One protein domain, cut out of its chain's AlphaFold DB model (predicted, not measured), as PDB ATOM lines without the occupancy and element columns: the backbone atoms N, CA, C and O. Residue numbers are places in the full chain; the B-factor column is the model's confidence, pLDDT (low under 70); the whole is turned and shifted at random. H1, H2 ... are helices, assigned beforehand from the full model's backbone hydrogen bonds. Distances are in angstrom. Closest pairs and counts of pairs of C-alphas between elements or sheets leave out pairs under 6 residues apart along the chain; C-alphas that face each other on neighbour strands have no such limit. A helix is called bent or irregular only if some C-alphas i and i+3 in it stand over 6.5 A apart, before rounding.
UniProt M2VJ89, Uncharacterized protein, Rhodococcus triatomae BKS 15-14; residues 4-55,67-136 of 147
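This is residues 4 to 55 and 67 to 136 of the 147 residues of an uncharacterized protein of Rhodococcus triatomae BKS 15-14 (UniProt M2VJ89). Three helices, H1, H2 and H5, run nearly along one another as a bundle with their centres in a triangle, and a hairpin of two shorter helices, H3 and H4, packs slantwise on the side of H2 away from H1. H2 is in the middle and touches the other four helices, while a long loop, residues 67 to 83, lies far from the middle. The printed part has 122 residues with five named helices in the order H1 to H5 and no named strand, and its class is all helix. It is compact, with a radius of gyration of the C-alphas of 13.8 A, and rounded, spanning 40 by 30 by 30 A.

H1, residues 4 to 27, is the longest helix by residues and has a kink of 120 degrees near residue 12. It touches H2, residues 33 to 55, at a shallow tilt of 2 degrees, opposite ways, as a helical hairpin; the closest C-alphas, of Asp 9 and Val 50, are 6.3 A apart. H1 also touches H5, residues 116 to 133, at a shallow tilt of 2 degrees, opposite ways, with the C-alphas of Leu 6 and Asp 131 closest at 5.6 A. H2 and H5 touch at a shallow tilt of 3 degrees, the same way; their closest C-alphas, of Leu 40 and Leu 123, are 7.3 A apart. H3, residues 84 to 96, touches H2 at a steep tilt of 56 degrees, with the C-alphas of Val 44 and Val 92 closest at 5.1 A. Residues 84 to 89 of H3 touch residues 122 to 130 of H5, closest at the C-alphas of Ala 85 and Ser 126, 5.0 A. H4, residues 100 to 113, forms a helical hairpin with H3, at a shallow tilt of 11 degrees; the C-alphas of Ala 91 and Met 103 are closest, at 4.2 A. H4 touches H2 at its residues 33 to 41 alone, with the C-alphas of Val 37 and Leu 107 closest at 6.2 A. H4 and H5 are close but not clearly touching, and H1 is apart from H3 and H4. Every O i to N i+4 pair is within hydrogen-bond range in H2, H3 and H4, against 16 of 20 in H1 and 12 of 14 in H5.

H1 begins at C-alpha 4, (144.846, 150.232, 128.352), and measures 23.6 A from first to last C-alpha. It is irregular, with C-alphas 9 and 12 9.2 A apart, and so is H5, with C-alphas 117 and 120 7.3 A apart. H2 measures 32.9 A from C-alpha 33 at (162.026, 145.767, 106.921), H3 18.8 A, H4 20.1 A, and H5 25.4 A, ending at C-alpha 133, (156.587, 153.379, 131.733).

The two C-alphas farthest apart, of Pro 29 and Ser 74, are 40.7 A from each other. Residues 56 to 66 are not printed, and C-alphas 55 and 67 are 12.6 A apart across the cut. The links H1 to H2, H3 to H4 and H4 to H5 are tight; the link H2 to H3 is across the cut. Residues 68 to 69 pair antiparallel with residues 75 to 76. The mean pLDDT of the printed part is 73.3; 51 residues are under 70, among them residues 4 to 33, 67 to 73 and 132 to 136.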
ATOM      1  N   GLY A   4     146.117 149.525 128.508       54.56
ATOM      2  CA  GLY A   4     144.846 150.232 128.352       54.56
ATOM      3  C   GLY A   4     144.951 151.746 128.492       54.56
ATOM      4  O   GLY A   4     143.974 152.423 128.200       54.56
ATOM      5  N   ARG A   5     146.083 152.272 128.972       57.59
ATOM      6  CA  ARG A   5     146.222 153.697 129.291       57.59
ATOM      7  C   ARG A   5     146.707 154.474 128.077       57.59
ATOM      8  O   ARG A   5     146.033 155.416 127.687       57.59
ATOM      9  N   LEU A   6     147.762 153.992 127.416       58.69
ATOM     10  CA  LEU A   6     148.157 154.505 126.098       58.69
ATOM     11  C   LEU A   6     146.965 154.438 125.131       58.69
ATOM     12  O   LEU A   6     146.634 155.415 124.476       58.69
ATOM     13  N   LEU A   7     146.228 153.323 125.135       58.88
ATOM     14  CA  LEU A   7     145.042 153.152 124.288       58.88
ATOM     15  C   LEU A   7     143.872 154.082 124.631       58.88
ATOM     16  O   LEU A   7     143.078 154.400 123.749       58.88
ATOM     17  N   ALA A   8     143.741 154.505 125.888       61.56
ATOM     18  CA  ALA A   8     142.717 155.469 126.269       61.56
ATOM     19  C   ALA A   8     143.049 156.884 125.765       61.56
ATOM     20  O   ALA A   8     142.127 157.625 125.429       61.56
ATOM     21  N   ASP A   9     144.340 157.223 125.677       57.16
ATOM     22  CA  ASP A   9     144.819 158.565 125.333       57.16
ATOM     23  C   ASP A   9     144.980 158.777 123.809       57.16
ATOM     24  O   ASP A   9     144.726 159.870 123.311       57.16
ATOM     25  N   VAL A  10     145.316 157.723 123.055       62.44
ATOM     26  CA  VAL A  10     145.535 157.716 121.584       62.44
ATOM     27  C   VAL A  10     144.227 157.830 120.772       62.44
ATOM     28  O   VAL A  10     144.192 158.308 119.639       62.44
ATOM     29  N   GLY A  11     143.087 157.452 121.355       63.16
ATOM     30  CA  GLY A  11     141.786 157.517 120.683       63.16
ATOM     31  C   GLY A  11     141.588 156.471 119.568       63.16
ATOM     32  O   GLY A  11     142.509 155.808 119.097       63.16
ATOM     33  N   ASN A  12     140.332 156.288 119.140       58.53
ATOM     34  CA  ASN A  12     139.932 155.128 118.322       58.53
ATOM     35  C   ASN A  12     140.514 155.097 116.895       58.53
ATOM     36  O   ASN A  12     140.755 154.014 116.375       58.53
ATOM     37  N   ALA A  13     140.716 156.248 116.245       55.56
ATOM     38  CA  ALA A  13     141.149 156.287 114.840       55.56
ATOM     39  C   ALA A  13     142.614 155.856 114.662       55.56
ATOM     40  O   ALA A  13     142.939 155.149 113.716       55.56
ATOM     41  N   GLN A  14     143.469 156.251 115.603       64.62
ATOM     42  CA  GLN A  14     144.875 155.857 115.664       64.62
ATOM     43  C   GLN A  14     144.998 154.368 116.041       64.62
ATOM     44  O   GLN A  14     145.807 153.633 115.488       64.62
ATOM     45  N   TRP A  15     144.115 153.868 116.909       63.88
ATOM     46  CA  TRP A  15     144.059 152.438 117.207       63.88
ATOM     47  C   TRP A  15     143.716 151.574 115.985       63.88
ATOM     48  O   TRP A  15     144.354 150.543 115.779       63.88
ATOM     49  N   ASP A  16     142.737 151.970 115.169       65.12
ATOM     50  CA  ASP A  16     142.368 151.210 113.966       65.12
ATOM     51  C   ASP A  16     143.542 151.106 112.969       65.12
ATOM     52  O   ASP A  16     143.726 150.061 112.342       65.12
ATOM     53  N   GLU A  17     144.367 152.153 112.881       67.25
ATOM     54  CA  GLU A  17     145.591 152.200 112.071       67.25
ATOM     55  C   GLU A  17     146.666 151.244 112.611       67.25
ATOM     56  O   GLU A  17     147.075 150.332 111.892       67.25
ATOM     57  N   LEU A  18     147.015 151.327 113.904       65.56
ATOM     58  CA  LEU A  18     147.962 150.399 114.541       65.56
ATOM     59  C   LEU A  18     147.510 148.946 114.427       65.56
ATOM     60  O   LEU A  18     148.307 148.051 114.158       65.56
ATOM     61  N   THR A  19     146.224 148.686 114.659       65.75
ATOM     62  CA  THR A  19     145.697 147.322 114.575       65.75
ATOM     63  C   THR A  19     145.815 146.796 113.146       65.75
ATOM     64  O   THR A  19     146.081 145.609 112.966       65.75
ATOM     65  N   GLY A  20     145.654 147.665 112.141       66.88
ATOM     66  CA  GLY A  20     145.886 147.363 110.731       66.88
ATOM     67  C   GLY A  20     147.350 147.050 110.425       66.88
ATOM     68  O   GLY A  20     147.630 145.985 109.884       66.88
ATOM     69  N   GLU A  21     148.275 147.916 110.837       65.75
ATOM     70  CA  GLU A  21     149.716 147.755 110.599       65.75
ATOM     71  C   GLU A  21     150.301 146.532 111.323       65.75
ATOM     72  O   GLU A  21     151.053 145.747 110.747       65.75
ATOM     73  N   VAL A  22     149.899 146.298 112.575       66.25
ATOM     74  CA  VAL A  22     150.292 145.099 113.331       66.25
ATOM     75  C   VAL A  22     149.664 143.847 112.730       66.25
ATOM     76  O   VAL A  22     150.318 142.805 112.665       66.25
ATOM     77  N   ALA A  23     148.410 143.916 112.275       67.06
ATOM     78  CA  ALA A  23     147.789 142.799 111.577       67.06
ATOM     79  C   ALA A  23     148.508 142.503 110.258       67.06
ATOM     80  O   ALA A  23     148.735 141.333 109.976       67.06
ATOM     81  N   GLU A  24     148.917 143.508 109.484       67.75
ATOM     82  CA  GLU A  24     149.740 143.305 108.289       67.75
ATOM     83  C   GLU A  24     151.092 142.687 108.639       67.75
ATOM     84  O   GLU A  24     151.464 141.689 108.026       67.75
ATOM     85  N   LEU A  25     151.775 143.173 109.678       66.62
ATOM     86  CA  LEU A  25     153.042 142.611 110.149       66.62
ATOM     87  C   LEU A  25     152.914 141.127 110.549       66.62
ATOM     88  O   LEU A  25     153.816 140.329 110.297       66.62
ATOM     89  N   VAL A  26     151.792 140.746 111.170       66.25
ATOM     90  CA  VAL A  26     151.526 139.379 111.655       66.25
ATOM     91  C   VAL A  26     150.973 138.458 110.560       66.25
ATOM     92  O   VAL A  26     151.241 137.255 110.578       66.25
ATOM     93  N   LEU A  27     150.172 138.985 109.630       66.50
ATOM     94  CA  LEU A  27     149.485 138.212 108.588       66.50
ATOM     95  C   LEU A  27     150.279 138.131 107.281       66.50
ATOM     96  O   LEU A  27     150.024 137.219 106.486       66.50
ATOM     97  N   SER A  28     151.232 139.038 107.045       60.09
ATOM     98  CA  SER A  28     152.105 138.954 105.879       60.09
ATOM     99  C   SER A  28     153.125 137.828 106.051       60.09
ATOM    100  O   SER A  28     153.847 137.779 107.044       60.09
ATOM    101  N   PRO A  29     153.253 136.925 105.063       56.12
ATOM    102  CA  PRO A  29     154.266 135.873 105.090       56.12
ATOM    103  C   PRO A  29     155.705 136.407 104.945       56.12
ATOM    104  O   PRO A  29     156.646 135.641 105.149       56.12
ATOM    105  N   ASP A  30     155.881 137.689 104.601       59.31
ATOM    106  CA  ASP A  30     157.169 138.390 104.576       59.31
ATOM    107  C   ASP A  30     156.952 139.900 104.807       59.31
ATOM    108  O   ASP A  30     156.810 140.640 103.833       59.31
ATOM    109  N   PRO A  31     156.854 140.374 106.063       60.91
ATOM    110  CA  PRO A  31     156.858 141.807 106.324       60.91
ATOM    111  C   PRO A  31     158.212 142.385 105.902       60.91
ATOM    112  O   PRO A  31     159.274 141.873 106.296       60.91
ATOM    113  N   ALA A  32     158.185 143.423 105.068       66.44
ATOM    114  CA  ALA A  32     159.400 144.112 104.673       66.44
ATOM    115  C   ALA A  32     160.020 144.796 105.901       66.44
ATOM    116  O   ALA A  32     159.340 145.125 106.873       66.44
ATOM    117  N   HIS A  33     161.335 145.015 105.867       67.50
ATOM    118  CA  HIS A  33     162.026 145.767 106.921       67.50
ATOM    119  C   HIS A  33     161.393 147.152 107.124       67.50
ATOM    120  O   HIS A  33     161.233 147.595 108.258       67.50
ATOM    121  N   ASP A  34     160.963 147.764 106.022       70.06
ATOM    122  CA  ASP A  34     160.303 149.065 105.994       70.06
ATOM    123  C   ASP A  34     158.938 149.029 106.697       70.06
ATOM    124  O   ASP A  34     158.603 149.981 107.397       70.06
ATOM    125  N   ASP A  35     158.191 147.920 106.609       77.31
ATOM    126  CA  ASP A  35     156.906 147.767 107.306       77.31
ATOM    127  C   ASP A  35     157.130 147.748 108.824       77.31
ATOM    128  O   ASP A  35     156.476 148.474 109.565       77.31
ATOM    129  N   TYR A  36     158.118 146.978 109.302       79.94
ATOM    130  CA  TYR A  36     158.453 146.912 110.729       79.94
ATOM    131  C   TYR A  36     158.961 148.250 111.289       79.94
ATOM    132  O   TYR A  36     158.578 148.634 112.395       79.94
ATOM    133  N   VAL A  37     159.805 148.965 110.536       83.94
ATOM    134  CA  VAL A  37     160.277 150.305 110.923       83.94
ATOM    135  C   VAL A  37     159.121 151.304 110.937       83.94
ATOM    136  O   VAL A  37     159.035 152.080 111.881       83.94
ATOM    137  N   SER A  38     158.203 151.235 109.968       83.75
ATOM    138  CA  SER A  38     157.019 152.105 109.920       83.75
ATOM    139  C   SER A  38     156.113 151.896 111.136       83.75
ATOM    140  O   SER A  38     155.731 152.871 111.778       83.75
ATOM    141  N   VAL A  39     155.860 150.640 111.535       82.00
ATOM    142  CA  VAL A  39     155.066 150.355 112.746       82.00
ATOM    143  C   VAL A  39     155.773 150.877 114.003       82.00
ATOM    144  O   VAL A  39     155.137 151.420 114.906       82.00
ATOM    145  N   LEU A  40     157.101 150.731 114.093       84.00
ATOM    146  CA  LEU A  40     157.870 151.288 115.209       84.00
ATOM    147  C   LEU A  40     157.815 152.818 115.241       84.00
ATOM    148  O   LEU A  40     157.667 153.388 116.320       84.00
ATOM    149  N   GLU A  41     157.924 153.467 114.084       87.44
ATOM    150  CA  GLU A  41     157.828 154.918 113.947       87.44
ATOM    151  C   GLU A  41     156.466 155.404 114.424       87.44
ATOM    152  O   GLU A  41     156.412 156.251 115.312       87.44
ATOM    153  N   TRP A  42     155.386 154.778 113.958       83.81
ATOM    154  CA  TRP A  42     154.033 155.093 114.398       83.81
ATOM    155  C   TRP A  42     153.864 154.941 115.918       83.81
ATOM    156  O   TRP A  42     153.295 155.816 116.577       83.81
ATOM    157  N   VAL A  43     154.384 153.856 116.513       81.75
ATOM    158  CA  VAL A  43     154.312 153.627 117.970       81.75
ATOM    159  C   VAL A  43     155.051 154.726 118.727       81.75
ATOM    160  O   VAL A  43     154.553 155.227 119.740       81.75
ATOM    161  N   VAL A  44     156.231 155.108 118.245       85.50
ATOM    162  CA  VAL A  44     157.067 156.143 118.849       85.50
ATOM    163  C   VAL A  44     156.410 157.518 118.752       85.50
ATOM    164  O   VAL A  44     156.272 158.190 119.776       85.50
ATOM    165  N   THR A  45     155.952 157.923 117.566       84.06
ATOM    166  CA  THR A  45     155.326 159.235 117.350       84.06
ATOM    167  C   THR A  45     154.026 159.361 118.128       84.06
ATOM    168  O   THR A  45     153.813 160.356 118.812       84.06
ATOM    169  N   THR A  46     153.198 158.317 118.125       79.94
ATOM    170  CA  THR A  46     151.946 158.281 118.888       79.94
ATOM    171  C   THR A  46     152.205 158.375 120.391       79.94
ATOM    172  O   THR A  46     151.503 159.075 121.119       79.94
ATOM    173  N   THR A  47     153.247 157.699 120.878       77.69
ATOM    174  CA  THR A  47     153.642 157.788 122.287       77.69
ATOM    175  C   THR A  47     154.114 159.197 122.646       77.69
ATOM    176  O   THR A  47     153.715 159.729 123.683       77.69
ATOM    177  N   ALA A  48     154.925 159.821 121.789       80.06
ATOM    178  CA  ALA A  48     155.366 161.198 121.970       80.06
ATOM    179  C   ALA A  48     154.185 162.183 121.959       80.06
ATOM    180  O   ALA A  48     154.117 163.046 122.831       80.06
ATOM    181  N   ASP A  49     153.211 162.009 121.062       77.69
ATOM    182  CA  ASP A  49     151.997 162.832 121.003       77.69
ATOM    183  C   ASP A  49     151.168 162.729 122.290       77.69
ATOM    184  O   ASP A  49     150.692 163.742 122.810       77.69
ATOM    185  N   VAL A  50     151.034 161.526 122.859       74.50
ATOM    186  CA  VAL A  50     150.360 161.324 124.152       74.50
ATOM    187  C   VAL A  50     151.105 162.028 125.280       74.50
ATOM    188  O   VAL A  50     150.477 162.710 126.091       74.50
ATOM    189  N   ILE A  51     152.435 161.906 125.331       75.62
ATOM    190  CA  ILE A  51     153.256 162.602 126.329       75.62
ATOM    191  C   ILE A  51     153.097 164.114 126.170       75.62
ATOM    192  O   ILE A  51     152.803 164.795 127.148       75.62
ATOM    193  N   ALA A  52     153.215 164.637 124.949       76.88
ATOM    194  CA  ALA A  52     153.036 166.052 124.639       76.88
ATOM    195  C   ALA A  52     151.639 166.555 125.034       76.88
ATOM    196  O   ALA A  52     151.508 167.617 125.642       76.88
ATOM    197  N   SER A  53     150.592 165.769 124.766       74.00
ATOM    198  CA  SER A  53     149.224 166.087 125.178       74.00
ATOM    199  C   SER A  53     149.058 166.075 126.701       74.00
ATOM    200  O   SER A  53     148.338 166.914 127.243       74.00
ATOM    201  N   ALA A  54     149.713 165.147 127.404       69.56
ATOM    202  CA  ALA A  54     149.653 165.025 128.861       69.56
ATOM    203  C   ALA A  54     150.470 166.105 129.592       69.56
ATOM    204  O   ALA A  54     150.054 166.557 130.657       69.56
ATOM    205  N   MET A  55     151.597 166.542 129.018       69.19
ATOM    206  CA  MET A  55     152.375 167.689 129.509       69.19
ATOM    207  C   MET A  55     151.590 169.004 129.381       69.19
ATOM    208  O   MET A  55     151.844 169.954 130.116       69.19
ATOM    209  N   HIS A  67     159.066 160.006 134.174       65.69
ATOM    210  CA  HIS A  67     159.440 158.892 135.036       65.69
ATOM    211  C   HIS A  67     158.848 157.583 134.535       65.69
ATOM    212  O   HIS A  67     157.634 157.468 134.381       65.69
ATOM    213  N   VAL A  68     159.712 156.579 134.376       65.81
ATOM    214  CA  VAL A  68     159.306 155.191 134.164       65.81
ATOM    215  C   VAL A  68     158.878 154.591 135.490       65.81
ATOM    216  O   VAL A  68     159.639 154.679 136.446       65.81
ATOM    217  N   MET A  69     157.719 153.937 135.569       62.62
ATOM    218  CA  MET A  69     157.268 153.296 136.809       62.62
ATOM    219  C   MET A  69     157.184 151.774 136.663       62.62
ATOM    220  O   MET A  69     156.616 151.236 135.716       62.62
ATOM    221  N   ASN A  70     157.725 151.051 137.641       64.69
ATOM    222  CA  ASN A  70     157.487 149.623 137.793       64.69
ATOM    223  C   ASN A  70     156.055 149.354 138.293       64.69
ATOM    224  O   ASN A  70     155.424 150.226 138.894       64.69
ATOM    225  N   PRO A  71     155.549 148.112 138.153       59.50
ATOM    226  CA  PRO A  71     154.248 147.717 138.702       59.50
ATOM    227  C   PRO A  71     154.112 147.890 140.222       59.50
ATOM    228  O   PRO A  71     152.996 147.953 140.730       59.50
ATOM    229  N   ASP A  72     155.230 147.933 140.949       65.69
ATOM    230  CA  ASP A  72     155.279 148.195 142.390       65.69
ATOM    231  C   ASP A  72     155.295 149.696 142.740       65.69
ATOM    232  O   ASP A  72     155.324 150.051 143.917       65.69
ATOM    233  N   GLY A  73     155.251 150.573 141.730       64.06
ATOM    234  CA  GLY A  73     155.281 152.022 141.886       64.06
ATOM    235  C   GLY A  73     156.678 152.601 142.107       64.06
ATOM    236  O   GLY A  73     156.784 153.766 142.480       64.06
ATOM    237  N   SER A  74     157.752 151.832 141.908       70.25
ATOM    238  CA  SER A  74     159.116 152.373 141.934       70.25
ATOM    239  C   SER A  74     159.489 153.035 140.606       70.25
ATOM    240  O   SER A  74     159.166 152.514 139.540       70.25
ATOM    241  N   ALA A  75     160.190 154.172 140.666       68.56
ATOM    242  CA  ALA A  75     160.726 154.815 139.474       68.56
ATOM    243  C   ALA A  75     161.933 154.031 138.936       68.56
ATOM    244  O   ALA A  75     162.830 153.649 139.691       68.56
ATOM    245  N   VAL A  76     161.963 153.822 137.627       67.75
ATOM    246  CA  VAL A  76     163.052 153.192 136.890       67.75
ATOM    247  C   VAL A  76     163.725 154.273 136.043       67.75
ATOM    248  O   VAL A  76     163.044 155.082 135.416       67.75
ATOM    249  N   PRO A  77     165.059 154.350 136.012       67.88
ATOM    250  CA  PRO A  77     165.719 155.235 135.069       67.88
ATOM    251  C   PRO A  77     165.500 154.712 133.646       67.88
ATOM    252  O   PRO A  77     165.705 153.524 133.380       67.88
ATOM    253  N   ALA A  78     165.078 155.581 132.735       65.12
ATOM    254  CA  ALA A  78     164.818 155.244 131.337       65.12
ATOM    255  C   ALA A  78     166.008 154.543 130.656       65.12
ATOM    256  O   ALA A  78     165.838 153.595 129.892       65.12
ATOM    257  N   GLU A  79     167.227 154.942 131.008       67.19
ATOM    258  CA  GLU A  79     168.488 154.365 130.542       67.19
ATOM    259  C   GLU A  79     168.723 152.912 130.989       67.19
ATOM    260  O   GLU A  79     169.636 152.246 130.501       67.19
ATOM    261  N   THR A  80     167.911 152.401 131.917       70.81
ATOM    262  CA  THR A  80     167.978 151.010 132.388       70.81
ATOM    263  C   THR A  80     166.978 150.092 131.689       70.81
ATOM    264  O   THR A  80     166.940 148.894 131.987       70.81
ATOM    265  N   LEU A  81     166.185 150.624 130.749       69.88
ATOM    266  CA  LEU A  81     165.248 149.828 129.969       69.88
ATOM    267  C   LEU A  81     165.996 148.761 129.150       69.88
ATOM    268  O   LEU A  81     166.953 149.070 128.434       69.88
ATOM    269  N   PRO A  82     165.585 147.487 129.243       67.81
ATOM    270  CA  PRO A  82     166.293 146.402 128.588       67.81
ATOM    271  C   PRO A  82     166.035 146.377 127.076       67.81
ATOM    272  O   PRO A  82     164.904 146.519 126.611       67.81
ATOM    273  N   GLY A  83     167.090 146.078 126.317       72.81
ATOM    274  CA  GLY A  83     166.996 145.661 124.918       72.81
ATOM    275  C   GLY A  83     166.277 146.667 124.000       72.81
ATOM    276  O   GLY A  83     166.535 147.870 124.099       72.81
ATOM    277  N   PRO A  84     165.393 146.194 123.099       72.12
ATOM    278  CA  PRO A  84     164.680 147.040 122.138       72.12
ATOM    279  C   PRO A  84     163.863 148.161 122.786       72.12
ATOM    280  O   PRO A  84     163.803 149.256 122.239       72.12
ATOM    281  N   ALA A  85     163.302 147.928 123.979       71.38
ATOM    282  CA  ALA A  85     162.466 148.906 124.672       71.38
ATOM    283  C   ALA A  85     163.233 150.189 125.026       71.38
ATOM    284  O   ALA A  85     162.681 151.278 124.908       71.38
ATOM    285  N   GLY A  86     164.514 150.085 125.396       79.12
ATOM    286  CA  GLY A  86     165.349 151.263 125.656       79.12
ATOM    287  C   GLY A  86     165.658 152.068 124.392       79.12
ATOM    288  O   GLY A  86     165.716 153.292 124.441       79.12
ATOM    289  N   SER A  87     165.798 151.398 123.245       84.12
ATOM    290  CA  SER A  87     166.016 152.077 121.957       84.12
ATOM    291  C   SER A  87     164.736 152.728 121.426       84.12
ATOM    292  O   SER A  87     164.789 153.838 120.910       84.12
ATOM    293  N   VAL A  88     163.584 152.076 121.606       83.44
ATOM    294  CA  VAL A  88     162.267 152.657 121.298       83.44
ATOM    295  C   VAL A  88     161.984 153.856 122.206       83.44
ATOM    296  O   VAL A  88     161.499 154.875 121.733       83.44
ATOM    297  N   TRP A  89     162.349 153.785 123.488       82.88
ATOM    298  CA  TRP A  89     162.236 154.925 124.398       82.88
ATOM    299  C   TRP A  89     163.124 156.107 123.995       82.88
ATOM    300  O   TRP A  89     162.660 157.242 124.007       82.88
ATOM    301  N   ALA A  90     164.376 155.856 123.599       84.62
ATOM    302  CA  ALA A  90     165.253 156.906 123.079       84.62
ATOM    303  C   ALA A  90     164.637 157.595 121.850       84.62
ATOM    304  O   ALA A  90     164.584 158.817 121.805       84.62
ATOM    305  N   ALA A  91     164.056 156.818 120.931       87.31
ATOM    306  CA  ALA A  91     163.357 157.359 119.772       87.31
ATOM    307  C   ALA A  91     162.133 158.223 120.154       87.31
ATOM    308  O   ALA A  91     161.862 159.215 119.485       87.31
ATOM    309  N   VAL A  92     161.414 157.899 121.239       84.62
ATOM    310  CA  VAL A  92     160.328 158.750 121.777       84.62
ATOM    311  C   VAL A  92     160.867 160.092 122.262       84.62
ATOM    312  O   VAL A  92     160.266 161.124 121.968       84.62
ATOM    313  N   LEU A  93     161.993 160.093 122.979       84.06
ATOM    314  CA  LEU A  93     162.634 161.331 123.427       84.06
ATOM    315  C   LEU A  93     163.098 162.175 122.237       84.06
ATOM    316  O   LEU A  93     162.819 163.367 122.211       84.06
ATOM    317  N   ASP A  94     163.683 161.549 121.215       86.75
ATOM    318  CA  ASP A  94     164.093 162.245 119.995       86.75
ATOM    319  C   ASP A  94     162.910 162.934 119.295       86.75
ATOM    320  O   ASP A  94     163.051 164.047 118.793       86.75
ATOM    321  N   VAL A  95     161.720 162.317 119.269       85.88
ATOM    322  CA  VAL A  95     160.515 162.967 118.720       85.88
ATOM    323  C   VAL A  95     160.097 164.171 119.563       85.88
ATOM    324  O   VAL A  95     159.777 165.219 119.001       85.88
ATOM    325  N   LEU A  96     160.123 164.047 120.892       79.75
ATOM    326  CA  LEU A  96     159.796 165.148 121.806       79.75
ATOM    327  C   LEU A  96     160.792 166.313 121.695       79.75
ATOM    328  O   LEU A  96     160.380 167.471 121.767       79.75
ATOM    329  N   ASP A  97     162.067 166.012 121.452       84.12
ATOM    330  CA  ASP A  97     163.135 166.992 121.231       84.12
ATOM    331  C   ASP A  97     163.139 167.563 119.797       84.12
ATOM    332  O   ASP A  97     163.867 168.514 119.492       84.12
ATOM    333  N   GLY A  98     162.289 167.036 118.907       83.06
ATOM    334  CA  GLY A  98     162.168 167.488 117.523       83.06
ATOM    335  C   GLY A  98     163.318 167.033 116.622       83.06
ATOM    336  O   GLY A  98     163.641 167.714 115.645       83.06
ATOM    337  N   GLU A  99     163.928 165.886 116.922       87.56
ATOM    338  CA  GLU A  99     165.069 165.311 116.211       87.56
ATOM    339  C   GLU A  99     164.724 164.003 115.455       87.56
ATOM    340  O   GLU A  99     165.230 162.921 115.773       87.56
ATOM    341  N   PRO A 100     163.920 164.060 114.374       80.88
ATOM    342  CA  PRO A 100     163.437 162.869 113.660       80.88
ATOM    343  C   PRO A 100     164.554 162.021 113.018       80.88
ATOM    344  O   PRO A 100     164.393 160.818 112.823       80.88
ATOM    345  N   GLU A 101     165.714 162.611 112.714       87.38
ATOM    346  CA  GLU A 101     166.871 161.860 112.203       87.38
ATOM    347  C   GLU A 101     167.530 160.975 113.274       87.38
ATOM    348  O   GLU A 101     168.156 159.964 112.943       87.38
ATOM    349  N   GLN A 102     167.448 161.350 114.557       86.25
ATOM    350  CA  GLN A 102     167.938 160.512 115.659       86.25
ATOM    351  C   GLN A 102     166.969 159.351 115.889       86.25
ATOM    352  O   GLN A 102     167.401 158.195 115.861       86.25
ATOM    353  N   MET A 103     165.666 159.659 115.931       88.56
ATOM    354  CA  MET A 103     164.585 158.678 116.013       88.56
ATOM    355  C   MET A 103     164.769 157.573 114.967       88.56
ATOM    356  O   MET A 103     164.855 156.397 115.318       88.56
ATOM    357  N   HIS A 104     164.909 157.934 113.685       86.94
ATOM    358  CA  HIS A 104     165.029 156.945 112.612       86.94
ATOM    359  C   HIS A 104     166.257 156.035 112.783       86.94
ATOM    360  O   HIS A 104     166.155 154.821 112.622       86.94
ATOM    361  N   ARG A 105     167.403 156.583 113.212       87.88
ATOM    362  CA  ARG A 105     168.613 155.784 113.492       87.88
ATOM    363  C   ARG A 105     168.402 154.784 114.627       87.88
ATOM    364  O   ARG A 105     168.900 153.657 114.549       87.88
ATOM    365  N   HIS A 106     167.685 155.174 115.679       85.50
ATOM    366  CA  HIS A 106     167.346 154.263 116.769       85.50
ATOM    367  C   HIS A 106     166.422 153.137 116.293       85.50
ATOM    368  O   HIS A 106     166.671 151.971 116.616       85.50
ATOM    369  N   LEU A 107     165.422 153.452 115.467       86.88
ATOM    370  CA  LEU A 107     164.486 152.466 114.924       86.88
ATOM    371  C   LEU A 107     165.145 151.494 113.940       86.88
ATOM    372  O   LEU A 107     164.956 150.281 114.062       86.88
ATOM    373  N   GLU A 108     165.996 151.983 113.036       86.69
ATOM    374  CA  GLU A 108     166.788 151.134 112.138       86.69
ATOM    375  C   GLU A 108     167.686 150.172 112.927       86.69
ATOM    376  O   GLU A 108     167.785 148.988 112.599       86.69
ATOM    377  N   SER A 109     168.311 150.639 114.013       85.75
ATOM    378  CA  SER A 109     169.132 149.786 114.877       85.75
ATOM    379  C   SER A 109     168.309 148.673 115.542       85.75
ATOM    380  O   SER A 109     168.782 147.535 115.661       85.75
ATOM    381  N   VAL A 110     167.075 148.957 115.971       83.81
ATOM    382  CA  VAL A 110     166.154 147.941 116.516       83.81
ATOM    383  C   VAL A 110     165.776 146.928 115.438       83.81
ATOM    384  O   VAL A 110     165.856 145.719 115.664       83.81
ATOM    385  N   ALA A 111     165.434 147.404 114.246       84.62
ATOM    386  CA  ALA A 111     165.058 146.560 113.123       84.62
ATOM    387  C   ALA A 111     166.201 145.662 112.631       84.62
ATOM    388  O   ALA A 111     165.962 144.512 112.264       84.62
ATOM    389  N   GLN A 112     167.447 146.140 112.657       83.44
ATOM    390  CA  GLN A 112     168.623 145.355 112.267       83.44
ATOM    391  C   GLN A 112     169.035 144.321 113.324       83.44
ATOM    392  O   GLN A 112     169.603 143.283 112.984       83.44
ATOM    393  N   SER A 113     168.776 144.600 114.604       80.44
ATOM    394  CA  SER A 113     169.157 143.715 115.713       80.44
ATOM    395  C   SER A 113     168.097 142.666 116.061       80.44
ATOM    396  O   SER A 113     168.412 141.686 116.739       80.44
ATOM    397  N   THR A 114     166.866 142.830 115.567       80.06
ATOM    398  CA  THR A 114     165.730 141.957 115.879       80.06
ATOM    399  C   THR A 114     165.497 140.931 114.772       80.06
ATOM    400  O   THR A 114     165.353 141.277 113.598       80.06
ATOM    401  N   LYS A 115     165.420 139.643 115.133       80.75
ATOM    402  CA  LYS A 115     165.056 138.598 114.167       80.75
ATOM    403  C   LYS A 115     163.601 138.740 113.756       80.75
ATOM    404  O   LYS A 115     162.749 139.049 114.581       80.75
ATOM    405  N   ARG A 116     163.302 138.389 112.509       72.62
ATOM    406  CA  ARG A 116     161.948 138.460 111.950       72.62
ATOM    407  C   ARG A 116     160.896 137.738 112.794       72.62
ATOM    408  O   ARG A 116     159.845 138.308 113.048       72.62
ATOM    409  N   GLU A 117     161.177 136.524 113.277       75.25
ATOM    410  CA  GLU A 117     160.202 135.787 114.100       75.25
ATOM    411  C   GLU A 117     159.950 136.440 115.472       75.25
ATOM    412  O   GLU A 117     158.968 136.124 116.139       75.25
ATOM    413  N   GLU A 118     160.829 137.349 115.893       77.44
ATOM    414  CA  GLU A 118     160.796 138.028 117.188       77.44
ATOM    415  C   GLU A 118     160.238 139.464 117.071       77.44
ATOM    416  O   GLU A 118     159.883 140.054 118.087       77.44
ATOM    417  N   GLN A 119     160.081 140.019 115.860       80.00
ATOM    418  CA  GLN A 119     159.661 141.412 115.625       80.00
ATOM    419  C   GLN A 119     158.299 141.755 116.241       80.00
ATOM    420  O   GLN A 119     158.181 142.754 116.949       80.00
ATOM    421  N   ALA A 120     157.285 140.910 116.033       72.88
ATOM    422  CA  ALA A 120     155.957 141.122 116.610       72.88
ATOM    423  C   ALA A 120     155.973 141.039 118.147       72.88
ATOM    424  O   ALA A 120     155.273 141.792 118.822       72.88
ATOM    425  N   GLN A 121     156.808 140.157 118.708       77.12
ATOM    426  CA  GLN A 121     156.983 140.042 120.154       77.12
ATOM    427  C   GLN A 121     157.696 141.275 120.719       77.12
ATOM    428  O   GLN A 121     157.258 141.817 121.726       77.12
ATOM    429  N   VAL A 122     158.734 141.765 120.038       78.94
ATOM    430  CA  VAL A 122     159.439 142.999 120.405       78.94
ATOM    431  C   VAL A 122     158.508 144.204 120.355       78.94
ATOM    432  O   VAL A 122     158.563 145.040 121.254       78.94
ATOM    433  N   LEU A 123     157.638 144.289 119.350       76.19
ATOM    434  CA  LEU A 123     156.642 145.351 119.261       76.19
ATOM    435  C   LEU A 123     155.671 145.294 120.447       76.19
ATOM    436  O   LEU A 123     155.476 146.293 121.136       76.19
ATOM    437  N   LEU A 124     155.110 144.114 120.724       75.44
ATOM    438  CA  LEU A 124     154.187 143.913 121.838       75.44
ATOM    439  C   LEU A 124     154.851 144.239 123.181       75.44
ATOM    440  O   LEU A 124     154.264 144.938 124.006       75.44
ATOM    441  N   ASP A 125     156.081 143.771 123.387       76.56
ATOM    442  CA  ASP A 125     156.847 144.042 124.598       76.56
ATOM    443  C   ASP A 125     157.173 145.531 124.725       76.56
ATOM    444  O   ASP A 125     157.064 146.075 125.820       76.56
ATOM    445  N   SER A 126     157.500 146.208 123.621       76.06
ATOM    446  CA  SER A 126     157.764 147.651 123.605       76.06
ATOM    447  C   SER A 126     156.513 148.442 123.970       76.06
ATOM    448  O   SER A 126     156.577 149.264 124.873       76.06
ATOM    449  N   VAL A 127     155.355 148.147 123.371       72.69
ATOM    450  CA  VAL A 127     154.082 148.816 123.699       72.69
ATOM    451  C   VAL A 127     153.681 148.572 125.157       72.69
ATOM    452  O   VAL A 127     153.279 149.500 125.857       72.69
ATOM    453  N   VAL A 128     153.821 147.338 125.651       74.12
ATOM    454  CA  VAL A 128     153.528 147.003 127.055       74.12
ATOM    455  C   VAL A 128     154.482 147.715 128.010       74.12
ATOM    456  O   VAL A 128     154.060 148.147 129.086       74.12
ATOM    457  N   TRP A 129     155.764 147.822 127.655       70.38
ATOM    458  CA  TRP A 129     156.721 148.592 128.436       70.38
ATOM    459  C   TRP A 129     156.375 150.071 128.406       70.38
ATOM    460  O   TRP A 129     156.264 150.641 129.479       70.38
ATOM    461  N   LEU A 130     156.111 150.666 127.244       72.06
ATOM    462  CA  LEU A 130     155.718 152.069 127.127       72.06
ATOM    463  C   LEU A 130     154.473 152.383 127.971       72.06
ATOM    464  O   LEU A 130     154.506 153.322 128.757       72.06
ATOM    465  N   ASP A 131     153.419 151.563 127.935       71.19
ATOM    466  CA  ASP A 131     152.222 151.797 128.767       71.19
ATOM    467  C   ASP A 131     152.550 151.739 130.270       71.19
ATOM    468  O   ASP A 131     152.096 152.580 131.047       71.19
ATOM    469  N   ARG A 132     153.410 150.800 130.685       65.94
ATOM    470  CA  ARG A 132     153.895 150.704 132.075       65.94
ATOM    471  C   ARG A 132     154.760 151.885 132.484       65.94
ATOM    472  O   ARG A 132     154.691 152.338 133.623       65.94
ATOM    473  N   VAL A 133     155.591 152.333 131.555       62.34
ATOM    474  CA  VAL A 133     156.587 153.379 131.733       62.34
ATOM    475  C   VAL A 133     155.919 154.739 131.866       62.34
ATOM    476  O   VAL A 133     156.388 155.575 132.624       62.34
ATOM    477  N   LEU A 134     154.804 154.977 131.188       63.88
ATOM    478  CA  LEU A 134     154.252 156.318 131.083       63.88
ATOM    479  C   LEU A 134     153.395 156.691 132.290       63.88
ATOM    480  O   LEU A 134     152.202 156.397 132.374       63.88
ATOM    481  N   THR A 135     153.997 157.435 133.218       62.25
ATOM    482  CA  THR A 135     153.258 158.341 134.099       62.25
ATOM    483  C   THR A 135     153.830 159.744 133.966       62.25
ATOM    484  O   THR A 135     154.855 160.071 134.555       62.25
ATOM    485  N   VAL A 136     153.146 160.570 133.175       54.84
ATOM    486  CA  VAL A 136     153.422 162.006 133.091       54.84
ATOM    487  C   VAL A 136     152.786 162.666 134.310       54.84
ATOM    488  O   VAL A 136     151.564 162.662 134.457       54.84
TER     489      VAL A 136